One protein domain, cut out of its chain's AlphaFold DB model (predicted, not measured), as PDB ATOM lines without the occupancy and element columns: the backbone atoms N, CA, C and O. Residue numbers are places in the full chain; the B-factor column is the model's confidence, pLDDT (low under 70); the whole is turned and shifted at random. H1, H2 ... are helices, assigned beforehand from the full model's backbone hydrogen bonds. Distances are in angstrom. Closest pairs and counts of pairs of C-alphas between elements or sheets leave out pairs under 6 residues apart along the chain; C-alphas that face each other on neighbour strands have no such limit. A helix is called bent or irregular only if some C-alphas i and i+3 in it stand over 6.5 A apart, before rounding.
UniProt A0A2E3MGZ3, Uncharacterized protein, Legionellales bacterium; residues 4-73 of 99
ATOM      1  N   THR A   4     174.438 244.955 263.511       62.81
ATOM      2  CA  THR A   4     173.730 244.315 262.390       62.81
ATOM      3  C   THR A   4     174.559 243.246 261.666       62.81
ATOM      4  O   THR A   4     174.001 242.262 261.193       62.81
ATOM      5  N   GLY A   5     175.884 243.415 261.582       64.50
ATOM      6  CA  GLY A   5     176.759 242.461 260.886       64.50
ATOM      7  C   GLY A   5     177.035 241.187 261.687       64.50
ATOM      8  O   GLY A   5     177.123 240.101 261.111       64.50
ATOM      9  N   ASP A   6     177.130 241.319 263.009       69.88
ATOM     10  CA  ASP A   6     177.426 240.210 263.917       69.88
ATOM     11  C   ASP A   6     176.197 239.312 264.092       69.88
ATOM     12  O   ASP A   6     176.303 238.085 264.040       69.88
ATOM     13  N   ASP A   7     175.010 239.917 264.184       76.81
ATOM     14  CA  ASP A   7     173.740 239.196 264.271       76.81
ATOM     15  C   ASP A   7     173.453 238.393 262.989       76.81
ATOM     16  O   ASP A   7     173.028 237.236 263.047       76.81
ATOM     17  N   GLU A   8     173.754 238.964 261.817       80.75
ATOM     18  CA  GLU A   8     173.582 238.279 260.532       80.75
ATOM     19  C   GLU A   8     174.569 237.111 260.369       80.75
ATOM     20  O   GLU A   8     174.215 236.049 259.840       80.75
ATOM     21  N   LEU A   9     175.812 237.278 260.837       83.88
ATOM     22  CA  LEU A   9     176.795 236.199 260.836       83.88
ATOM     23  C   LEU A   9     176.340 235.063 261.754       83.88
ATOM     24  O   LEU A   9     176.314 233.914 261.317       83.88
ATOM     25  N   ASN A  10     175.917 235.378 262.976       82.81
ATOM     26  CA  ASN A  10     175.426 234.392 263.935       82.81
ATOM     27  C   ASN A  10     174.216 233.619 263.392       82.81
ATOM     28  O   ASN A  10     174.191 232.391 263.476       82.81
ATOM     29  N   ALA A  11     173.264 234.296 262.743       82.50
ATOM     30  CA  ALA A  11     172.122 233.645 262.099       82.50
ATOM     31  C   ALA A  11     172.550 232.665 260.987       82.50
ATOM     32  O   ALA A  11     172.020 231.557 260.878       82.50
ATOM     33  N   LYS A  12     173.557 233.034 260.184       83.12
ATOM     34  CA  LYS A  12     174.130 232.151 259.151       83.12
ATOM     35  C   LYS A  12     174.867 230.948 259.743       83.12
ATOM     36  O   LYS A  12     174.824 229.859 259.161       83.12
ATOM     37  N   LEU A  13     175.551 231.128 260.875       87.12
ATOM     38  CA  LEU A  13     176.213 230.035 261.595       87.12
ATOM     39  C   LEU A  13     175.185 229.052 262.164       87.12
ATOM     40  O   LEU A  13     175.349 227.844 261.985       87.12
ATOM     41  N   GLU A  14     174.081 229.553 262.718       82.56
ATOM     42  CA  GLU A  14     172.972 228.719 263.193       82.56
ATOM     43  C   GLU A  14     172.328 227.906 262.074       82.56
ATOM     44  O   GLU A  14     172.163 226.695 262.203       82.56
ATOM     45  N   GLN A  15     172.031 228.538 260.935       81.62
ATOM     46  CA  GLN A  15     171.444 227.838 259.790       81.62
ATOM     47  C   GLN A  15     172.383 226.763 259.217       81.62
ATOM     48  O   GLN A  15     171.934 225.732 258.719       81.62
ATOM     49  N   THR A  16     173.697 226.999 259.273       84.94
ATOM     50  CA  THR A  16     174.707 226.032 258.821       84.94
ATOM     51  C   THR A  16     174.825 224.846 259.781       84.94
ATOM     52  O   THR A  16     175.036 223.717 259.330       84.94
ATOM     53  N   GLY A  17     174.687 225.100 261.082       80.69
ATOM     54  CA  GLY A  17     174.844 224.120 262.148       80.69
ATOM     55  C   GLY A  17     176.294 223.958 262.617       80.69
ATOM     56  O   GLY A  17     177.241 224.019 261.830       80.69
ATOM     57  N   VAL A  18     176.453 223.701 263.920       82.31
ATOM     58  CA  VAL A  18     177.738 223.653 264.651       82.31
ATOM     59  C   VAL A  18     178.787 222.774 263.960       82.31
ATOM     60  O   VAL A  18     179.928 223.194 263.782       82.31
ATOM     61  N   GLN A  19     178.400 221.578 263.512       79.06
ATOM     62  CA  GLN A  19     179.329 220.602 262.934       79.06
ATOM     63  C   GLN A  19     179.920 221.071 261.597       79.06
ATOM     64  O   GLN A  19     181.134 221.087 261.418       79.06
ATOM     65  N   LYS A  20     179.069 221.572 260.695       78.12
ATOM     66  CA  LYS A  20     179.504 222.129 259.406       78.12
ATOM     67  C   LYS A  20     180.294 223.425 259.570       78.12
ATOM     68  O   LYS A  20     181.156 223.722 258.746       78.12
ATOM     69  N   VAL A  21     179.996 224.221 260.598       85.75
ATOM     70  CA  VAL A  21     180.779 225.422 260.925       85.75
ATOM     71  C   VAL A  21     182.191 225.035 261.370       85.75
ATOM     72  O   VAL A  21     183.150 225.638 260.891       85.75
ATOM     73  N   ARG A  22     182.339 224.000 262.208       82.94
ATOM     74  CA  ARG A  22     183.649 223.498 262.657       82.94
ATOM     75  C   ARG A  22     184.495 222.984 261.482       82.94
ATOM     76  O   ARG A  22     185.620 223.438 261.309       82.94
ATOM     77  N   GLU A  23     183.915 222.179 260.593       84.56
ATOM     78  CA  GLU A  23     184.590 221.717 259.364       84.56
ATOM     79  C   GLU A  23     185.034 222.882 258.459       84.56
ATOM     80  O   GLU A  23     186.145 222.914 257.925       84.56
ATOM     81  N   LYS A  24     184.174 223.894 258.288       83.81
ATOM     82  CA  LYS A  24     184.492 225.092 257.493       83.81
ATOM     83  C   LYS A  24     185.588 225.955 258.133       83.81
ATOM     84  O   LYS A  24     186.323 226.637 257.418       83.81
ATOM     85  N   LEU A  25     185.699 225.938 259.460       85.62
ATOM     86  CA  LEU A  25     186.739 226.640 260.211       85.62
ATOM     87  C   LEU A  25     188.103 225.960 260.077       85.62
ATOM     88  O   LEU A  25     189.106 226.641 259.845       85.62
ATOM     89  N   GLU A  26     188.131 224.632 260.162       81.12
ATOM     90  CA  GLU A  26     189.337 223.819 259.978       81.12
ATOM     91  C   GLU A  26     189.859 223.889 258.540       81.12
ATOM     92  O   GLU A  26     191.058 224.026 258.317       81.12
ATOM     93  N   THR A  27     188.957 223.918 257.557       83.81
ATOM     94  CA  THR A  27     189.307 224.099 256.134       83.81
ATOM     95  C   THR A  27     189.670 225.539 255.760       83.81
ATOM     96  O   THR A  27     189.953 225.822 254.595       83.81
ATOM     97  N   GLY A  28     189.660 226.474 256.718       81.62
ATOM     98  CA  GLY A  28     190.087 227.856 256.500       81.62
ATOM     99  C   GLY A  28     189.136 228.690 255.635       81.62
ATOM    100  O   GLY A  28     189.531 229.740 255.135       81.62
ATOM    101  N   LYS A  29     187.874 228.270 255.459       79.62
ATOM    102  CA  LYS A  29     186.895 229.018 254.645       79.62
ATOM    103  C   LYS A  29     186.476 230.354 255.255       79.62
ATOM    104  O   LYS A  29     185.934 231.202 254.547       79.62
ATOM    105  N   TYR A  30     186.702 230.549 256.551       79.56
ATOM    106  CA  TYR A  30     186.470 231.828 257.214       79.56
ATOM    107  C   TYR A  30     187.756 232.656 257.188       79.56
ATOM    108  O   TYR A  30     188.766 232.269 257.776       79.56
ATOM    109  N   GLY A  31     187.716 233.805 256.508       80.06
ATOM    110  CA  GLY A  31     188.829 234.757 256.493       80.06
ATOM    111  C   GLY A  31     189.173 235.268 257.898       80.06
ATOM    112  O   GLY A  31     188.324 235.255 258.792       80.06
ATOM    113  N   ALA A  32     190.406 235.754 258.081       75.75
ATOM    114  CA  ALA A  32     190.969 236.125 259.386       75.75
ATOM    115  C   ALA A  32     190.059 237.040 260.231       75.75
ATOM    116  O   ALA A  32     189.934 236.827 261.432       75.75
ATOM    117  N   GLY A  33     189.350 237.986 259.603       78.19
ATOM    118  CA  GLY A  33     188.437 238.898 260.307       78.19
ATOM    119  C   GLY A  33     187.174 238.244 260.883       78.19
ATOM    120  O   GLY A  33     186.637 238.738 261.864       78.19
ATOM    121  N   LYS A  34     186.702 237.127 260.312       80.81
ATOM    122  CA  LYS A  34     185.505 236.403 260.792       80.81
ATOM    123  C   LYS A  34     185.850 235.169 261.614       80.81
ATOM    124  O   LYS A  34     185.002 234.657 262.335       80.81
ATOM    125  N   ARG A  35     187.089 234.686 261.513       84.94
ATOM    126  CA  ARG A  35     187.551 233.472 262.188       84.94
ATOM    127  C   ARG A  35     187.356 233.549 263.703       84.94
ATOM    128  O   ARG A  35     186.750 232.654 264.277       84.94
ATOM    129  N   GLN A  36     187.782 234.651 264.316       84.31
ATOM    130  CA  GLN A  36     187.670 234.854 265.761       84.31
ATOM    131  C   GLN A  36     186.207 234.896 266.236       84.31
ATOM    132  O   GLN A  36     185.881 234.340 267.281       84.31
ATOM    133  N   GLN A  37     185.308 235.503 265.454       84.12
ATOM    134  CA  GLN A  37     183.872 235.513 265.761       84.12
ATOM    135  C   GLN A  37     183.259 234.112 265.674       84.12
ATOM    136  O   GLN A  37     182.486 233.725 266.544       84.12
ATOM    137  N   VAL A  38     183.638 233.326 264.661       86.88
ATOM    138  CA  VAL A  38     183.174 231.939 264.501       86.88
ATOM    139  C   VAL A  38     183.685 231.049 265.638       86.88
ATOM    140  O   VAL A  38     182.927 230.242 266.170       86.88
ATOM    141  N   GLU A  39     184.946 231.210 266.040       85.50
ATOM    142  CA  GLU A  39     185.537 230.508 267.187       85.50
ATOM    143  C   GLU A  39     184.822 230.868 268.495       85.50
ATOM    144  O   GLU A  39     184.473 229.977 269.270       85.50
ATOM    145  N   HIS A  40     184.534 232.154 268.714       87.25
ATOM    146  CA  HIS A  40     183.770 232.602 269.877       87.25
ATOM    147  C   HIS A  40     182.357 232.002 269.894       87.25
ATOM    148  O   HIS A  40     181.917 231.486 270.922       87.25
ATOM    149  N   TRP A  41     181.660 232.022 268.755       88.50
ATOM    150  CA  TRP A  41     180.327 231.435 268.623       88.50
ATOM    151  C   TRP A  41     180.336 229.923 268.902       88.50
ATOM    152  O   TRP A  41     179.498 229.435 269.658       88.50
ATOM    153  N   LEU A  42     181.313 229.176 268.367       87.62
ATOM    154  CA  LEU A  42     181.469 227.744 268.657       87.62
ATOM    155  C   LEU A  42     181.718 227.492 270.148       87.62
ATOM    156  O   LEU A  42     181.068 226.630 270.735       87.62
ATOM    157  N   ALA A  43     182.594 228.279 270.777       86.38
ATOM    158  CA  ALA A  43     182.881 228.155 272.204       86.38
ATOM    159  C   ALA A  43     181.644 228.425 273.078       86.38
ATOM    160  O   ALA A  43     181.485 227.815 274.136       86.38
ATOM    161  N   GLU A  44     180.758 229.328 272.657       84.50
ATOM    162  CA  GLU A  44     179.495 229.591 273.349       84.50
ATOM    163  C   GLU A  44     178.519 228.412 273.219       84.50
ATOM    164  O   GLU A  44     177.878 228.028 274.201       84.50
ATOM    165  N   LYS A  45     178.463 227.771 272.042       82.62
ATOM    166  CA  LYS A  45     177.673 226.547 271.831       82.62
ATOM    167  C   LYS A  45     178.187 225.369 272.645       82.62
ATOM    168  O   LYS A  45     177.377 224.694 273.279       82.62
ATOM    169  N   ASP A  46     179.500 225.168 272.685       79.94
ATOM    170  CA  ASP A  46     180.119 224.099 273.470       79.94
ATOM    171  C   ASP A  46     179.850 224.303 274.976       79.94
ATOM    172  O   ASP A  46     179.381 223.385 275.648       79.94
ATOM    173  N   ARG A  47     179.996 225.532 275.497       78.06
ATOM    174  CA  ARG A  47     179.643 225.851 276.897       78.06
ATOM    175  C   ARG A  47     178.157 225.656 277.202       78.06
ATOM    176  O   ARG A  47     177.800 225.235 278.302       78.06
ATOM    177  N   ALA A  48     177.274 225.990 276.262       75.44
ATOM    178  CA  ALA A  48     175.839 225.784 276.429       75.44
ATOM    179  C   ALA A  48     175.468 224.291 276.438       75.44
ATOM    180  O   ALA A  48     174.552 223.904 277.164       75.44
ATOM    181  N   ALA A  49     176.170 223.461 275.662       72.56
ATOM    182  CA  ALA A  49     176.010 222.008 275.684       72.56
ATOM    183  C   ALA A  49     176.521 221.413 277.007       72.56
ATOM    184  O   ALA A  49     175.786 220.684 277.670       72.56
ATOM    185  N   GLU A  50     177.715 221.813 277.448       71.25
ATOM    186  CA  GLU A  50     178.327 221.339 278.694       71.25
ATOM    187  C   GLU A  50     177.459 221.649 279.924       71.25
ATOM    188  O   GLU A  50     177.235 220.785 280.771       71.25
ATOM    189  N   ARG A  51     176.870 222.851 279.997       67.06
ATOM    190  CA  ARG A  51     175.934 223.206 281.081       67.06
ATOM    191  C   ARG A  51     174.709 222.290 281.133       67.06
ATOM    192  O   ARG A  51     174.283 221.920 282.225       67.06
ATOM    193  N   ARG A  52     174.155 221.893 279.981       63.56
ATOM    194  CA  ARG A  52     173.006 220.968 279.935       63.56
ATOM    195  C   ARG A  52     173.386 219.572 280.416       63.56
ATOM    196  O   ARG A  52     172.585 218.930 281.096       63.56
ATOM    197  N   ASP A  53     174.588 219.113 280.085       62.59
ATOM    198  CA  ASP A  53     175.074 217.807 280.527       62.59
ATOM    199  C   ASP A  53     175.372 217.789 282.028       62.59
ATOM    200  O   ASP A  53     175.004 216.830 282.708       62.59
ATOM    201  N   ILE A  54     175.932 218.871 282.578       62.84
ATOM    202  CA  ILE A  54     176.143 219.015 284.023       62.84
ATOM    203  C   ILE A  54     174.803 218.979 284.772       62.84
ATOM    204  O   ILE A  54     174.662 218.199 285.717       62.84
ATOM    205  N   ASP A  55     173.792 219.732 284.332       60.53
ATOM    206  CA  ASP A  55     172.464 219.712 284.962       60.53
ATOM    207  C   ASP A  55     171.797 218.332 284.866       60.53
ATOM    208  O   ASP A  55     171.174 217.855 285.822       60.53
ATOM    209  N   ARG A  56     171.958 217.632 283.737       59.59
ATOM    210  CA  ARG A  56     171.476 216.254 283.585       59.59
ATOM    211  C   ARG A  56     172.209 215.298 284.532       59.59
ATOM    212  O   ARG A  56     171.554 214.483 285.180       59.59
ATOM    213  N   MET A  57     173.531 215.409 284.671       56.91
ATOM    214  CA  MET A  57     174.312 214.596 285.612       56.91
ATOM    215  C   MET A  57     173.944 214.873 287.074       56.91
ATOM    216  O   MET A  57     173.848 213.934 287.866       56.91
ATOM    217  N   TYR A  58     173.705 216.133 287.444       59.47
ATOM    218  CA  TYR A  58     173.257 216.492 288.791       59.47
ATOM    219  C   TYR A  58     171.886 215.892 289.113       59.47
ATOM    220  O   TYR A  58     171.697 215.339 290.201       59.47
ATOM    221  N   ASN A  59     170.950 215.924 288.162       58.84
ATOM    222  CA  ASN A  59     169.637 215.303 288.335       58.84
ATOM    223  C   ASN A  59     169.728 213.767 288.414       58.84
ATOM    224  O   ASN A  59     169.135 213.170 289.311       58.84
ATOM    225  N   LEU A  60     170.563 213.127 287.589       59.12
ATOM    226  CA  LEU A  60     170.810 211.679 287.659       59.12
ATOM    227  C   LEU A  60     171.451 211.242 288.989       59.12
ATOM    228  O   LEU A  60     171.078 210.206 289.546       59.12
ATOM    229  N   LYS A  61     172.386 212.030 289.540       52.72
ATOM    230  CA  LYS A  61     172.959 211.775 290.875       52.72
ATOM    231  C   LYS A  61     171.914 211.901 291.978       52.72
ATOM    232  O   LYS A  61     171.899 211.088 292.902       52.72
ATOM    233  N   LYS A  62     171.032 212.899 291.886       54.81
ATOM    234  CA  LYS A  62     169.950 213.108 292.858       54.81
ATOM    235  C   LYS A  62     168.959 211.940 292.865       54.81
ATOM    236  O   LYS A  62     168.541 211.518 293.944       54.81
ATOM    237  N   ASP A  63     168.656 211.376 291.699       51.44
ATOM    238  CA  ASP A  63     167.784 210.203 291.590       51.44
ATOM    239  C   ASP A  63     168.486 208.902 292.011       51.44
ATOM    240  O   ASP A  63     167.885 208.082 292.710       51.44
ATOM    241  N   SER A  64     169.785 208.743 291.730       48.38
ATOM    242  CA  SER A  64     170.566 207.597 292.232       48.38
ATOM    243  C   SER A  64     170.646 207.555 293.761       48.38
ATOM    244  O   SER A  64     170.545 206.480 294.354       48.38
ATOM    245  N   ASN A  65     170.735 208.713 294.427       51.22
ATOM    246  CA  ASN A  65     170.749 208.769 295.894       51.22
ATOM    247  C   ASN A  65     169.427 208.303 296.534       51.22
ATOM    248  O   ASN A  65     169.425 207.844 297.676       51.22
ATOM    249  N   LYS A  66     168.300 208.372 295.811       48.75
ATOM    250  CA  LYS A  66     167.016 207.823 296.283       48.75
ATOM    251  C   LYS A  66     166.903 206.310 296.093       48.75
ATOM    252  O   LYS A  66     166.212 205.656 296.868       48.75
ATOM    253  N   ILE A  67     167.570 205.745 295.087       49.38
ATOM    254  CA  ILE A  67     167.569 204.295 294.837       49.38
ATOM    255  C   ILE A  67     168.503 203.574 295.824       49.38
ATOM    256  O   ILE A  67     168.173 202.489 296.315       49.38
ATOM    257  N   ALA A  68     169.617 204.206 296.207       46.28
ATOM    258  CA  ALA A  68     170.550 203.658 297.192       46.28
ATOM    259  C   ALA A  68     169.918 203.466 298.588       46.28
ATOM    260  O   ALA A  68     170.217 202.481 299.261       46.28
ATOM    261  N   SER A  69     168.991 204.335 299.016       49.69
ATOM    262  CA  SER A  69     168.366 204.209 300.344       49.69
ATOM    263  C   SER A  69     167.345 203.070 300.443       49.69
ATOM    264  O   SER A  69     167.165 202.502 301.519       49.69
ATOM    265  N   ARG A  70     166.708 202.679 299.329       48.50
ATOM    266  CA  ARG A  70     165.752 201.555 299.300       48.50
ATOM    267  C   ARG A  70     166.432 200.185 299.266       48.50
ATOM    268  O   ARG A  70     165.872 199.224 299.785       48.50
ATOM    269  N   SER A  71     167.640 200.094 298.711       45.81
ATOM    270  CA  SER A  71     168.363 198.816 298.590       45.81
ATOM    271  C   SER A  71     168.858 198.272 299.938       45.81
ATOM    272  O   SER A  71     168.906 197.057 300.123       45.81
ATOM    273  N   ASN A  72     169.127 199.139 300.922       52.72
ATOM    274  CA  ASN A  72     169.542 198.700 302.260       52.72
ATOM    275  C   ASN A  72     168.430 197.990 303.053       52.72
ATOM    276  O   ASN A  72     168.742 197.167 303.908       52.72
ATOM    277  N   PHE A  73     167.146 198.252 302.779       54.97
ATOM    278  CA  PHE A  73     166.051 197.621 303.528       54.97
ATOM    279  C   PHE A  73     165.860 196.147 303.136       54.97
ATOM    280  O   PHE A  73     165.718 195.287 303.999       54.97
TER     281      PHE A  73
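This is residues 4 to 73 of the 99 residues of an uncharacterized protein of Legionellales bacterium (UniProt A0A2E3MGZ3). One very long helix, H3, makes the length of the domain: its first part joins two short helices, H1 and H2, in a small compact head, and its residues 47 to 73 stick out from that head as a free arm. In the head, H2 folds back on H3 as a helical hairpin, while H1 and H2 meet nearly at right angles. The printed part has 70 residues with three named helices, in the order H1, H2, H3 along the chain, and no named strand; the class is all helix. The whole is extended, with a radius of gyration of the C-alphas of 19.4 A and spans of 64 by 26 by 18 A.

Begin with the longest helix, H3, residues 32 to 73: find C-alpha 32 at (190.969, 236.125, 259.386), and from there it runs 63.7 A to C-alpha 73 at (166.051, 197.621, 303.528). H3 is irregular, but only just: C-alphas 33 and 36 are 6.8 A apart, and its line is a rough one. Go back along the chain to H2, residues 18 to 26, which is 12.5 A long. Before it comes H1, residues 4 to 16, which starts at C-alpha 4 at (173.730, 244.315, 262.390) and is 18.7 A long.

Look first at residues 35 to 45 of H3, the part of it that touches H2. The closest C-alphas of H2 and H3 are those of Val 18 and Leu 42, 6.8 A apart. The two form a helical hairpin and run opposite ways at a steep tilt of 45 degrees. H1 and H3 are close but not clearly touching; their closest C-alphas, those of Asn 10 and Trp 41, are 7.4 A apart. They run the same way at a steep tilt of 56 degrees. H1 and H2 are also close but not clearly touching, with Leu 13 and Val 21 closest, 6.5 A between C-alphas. Their lines are about perpendicular, at 74 degrees. Every O i to N i+4 pair is within hydrogen-bond range in H1 and H2; in H3 it is 31 of 38.

The two C-alphas farthest apart are those of Gly 31 and Phe 73, at 64.1 A. Residues 47 to 73, which belong to H3, stand free; without them, the other 43 residues span 26 by 20 by 16 A, with a radius of gyration of 9.4 A. The printed part has no cut, and the links H1 to H2 and H2 to H3 are tight. Look at the B-factor column: the mean pLDDT of the printed part is 72.5, and residues 4 to 6 and 51 to 73 are under 70.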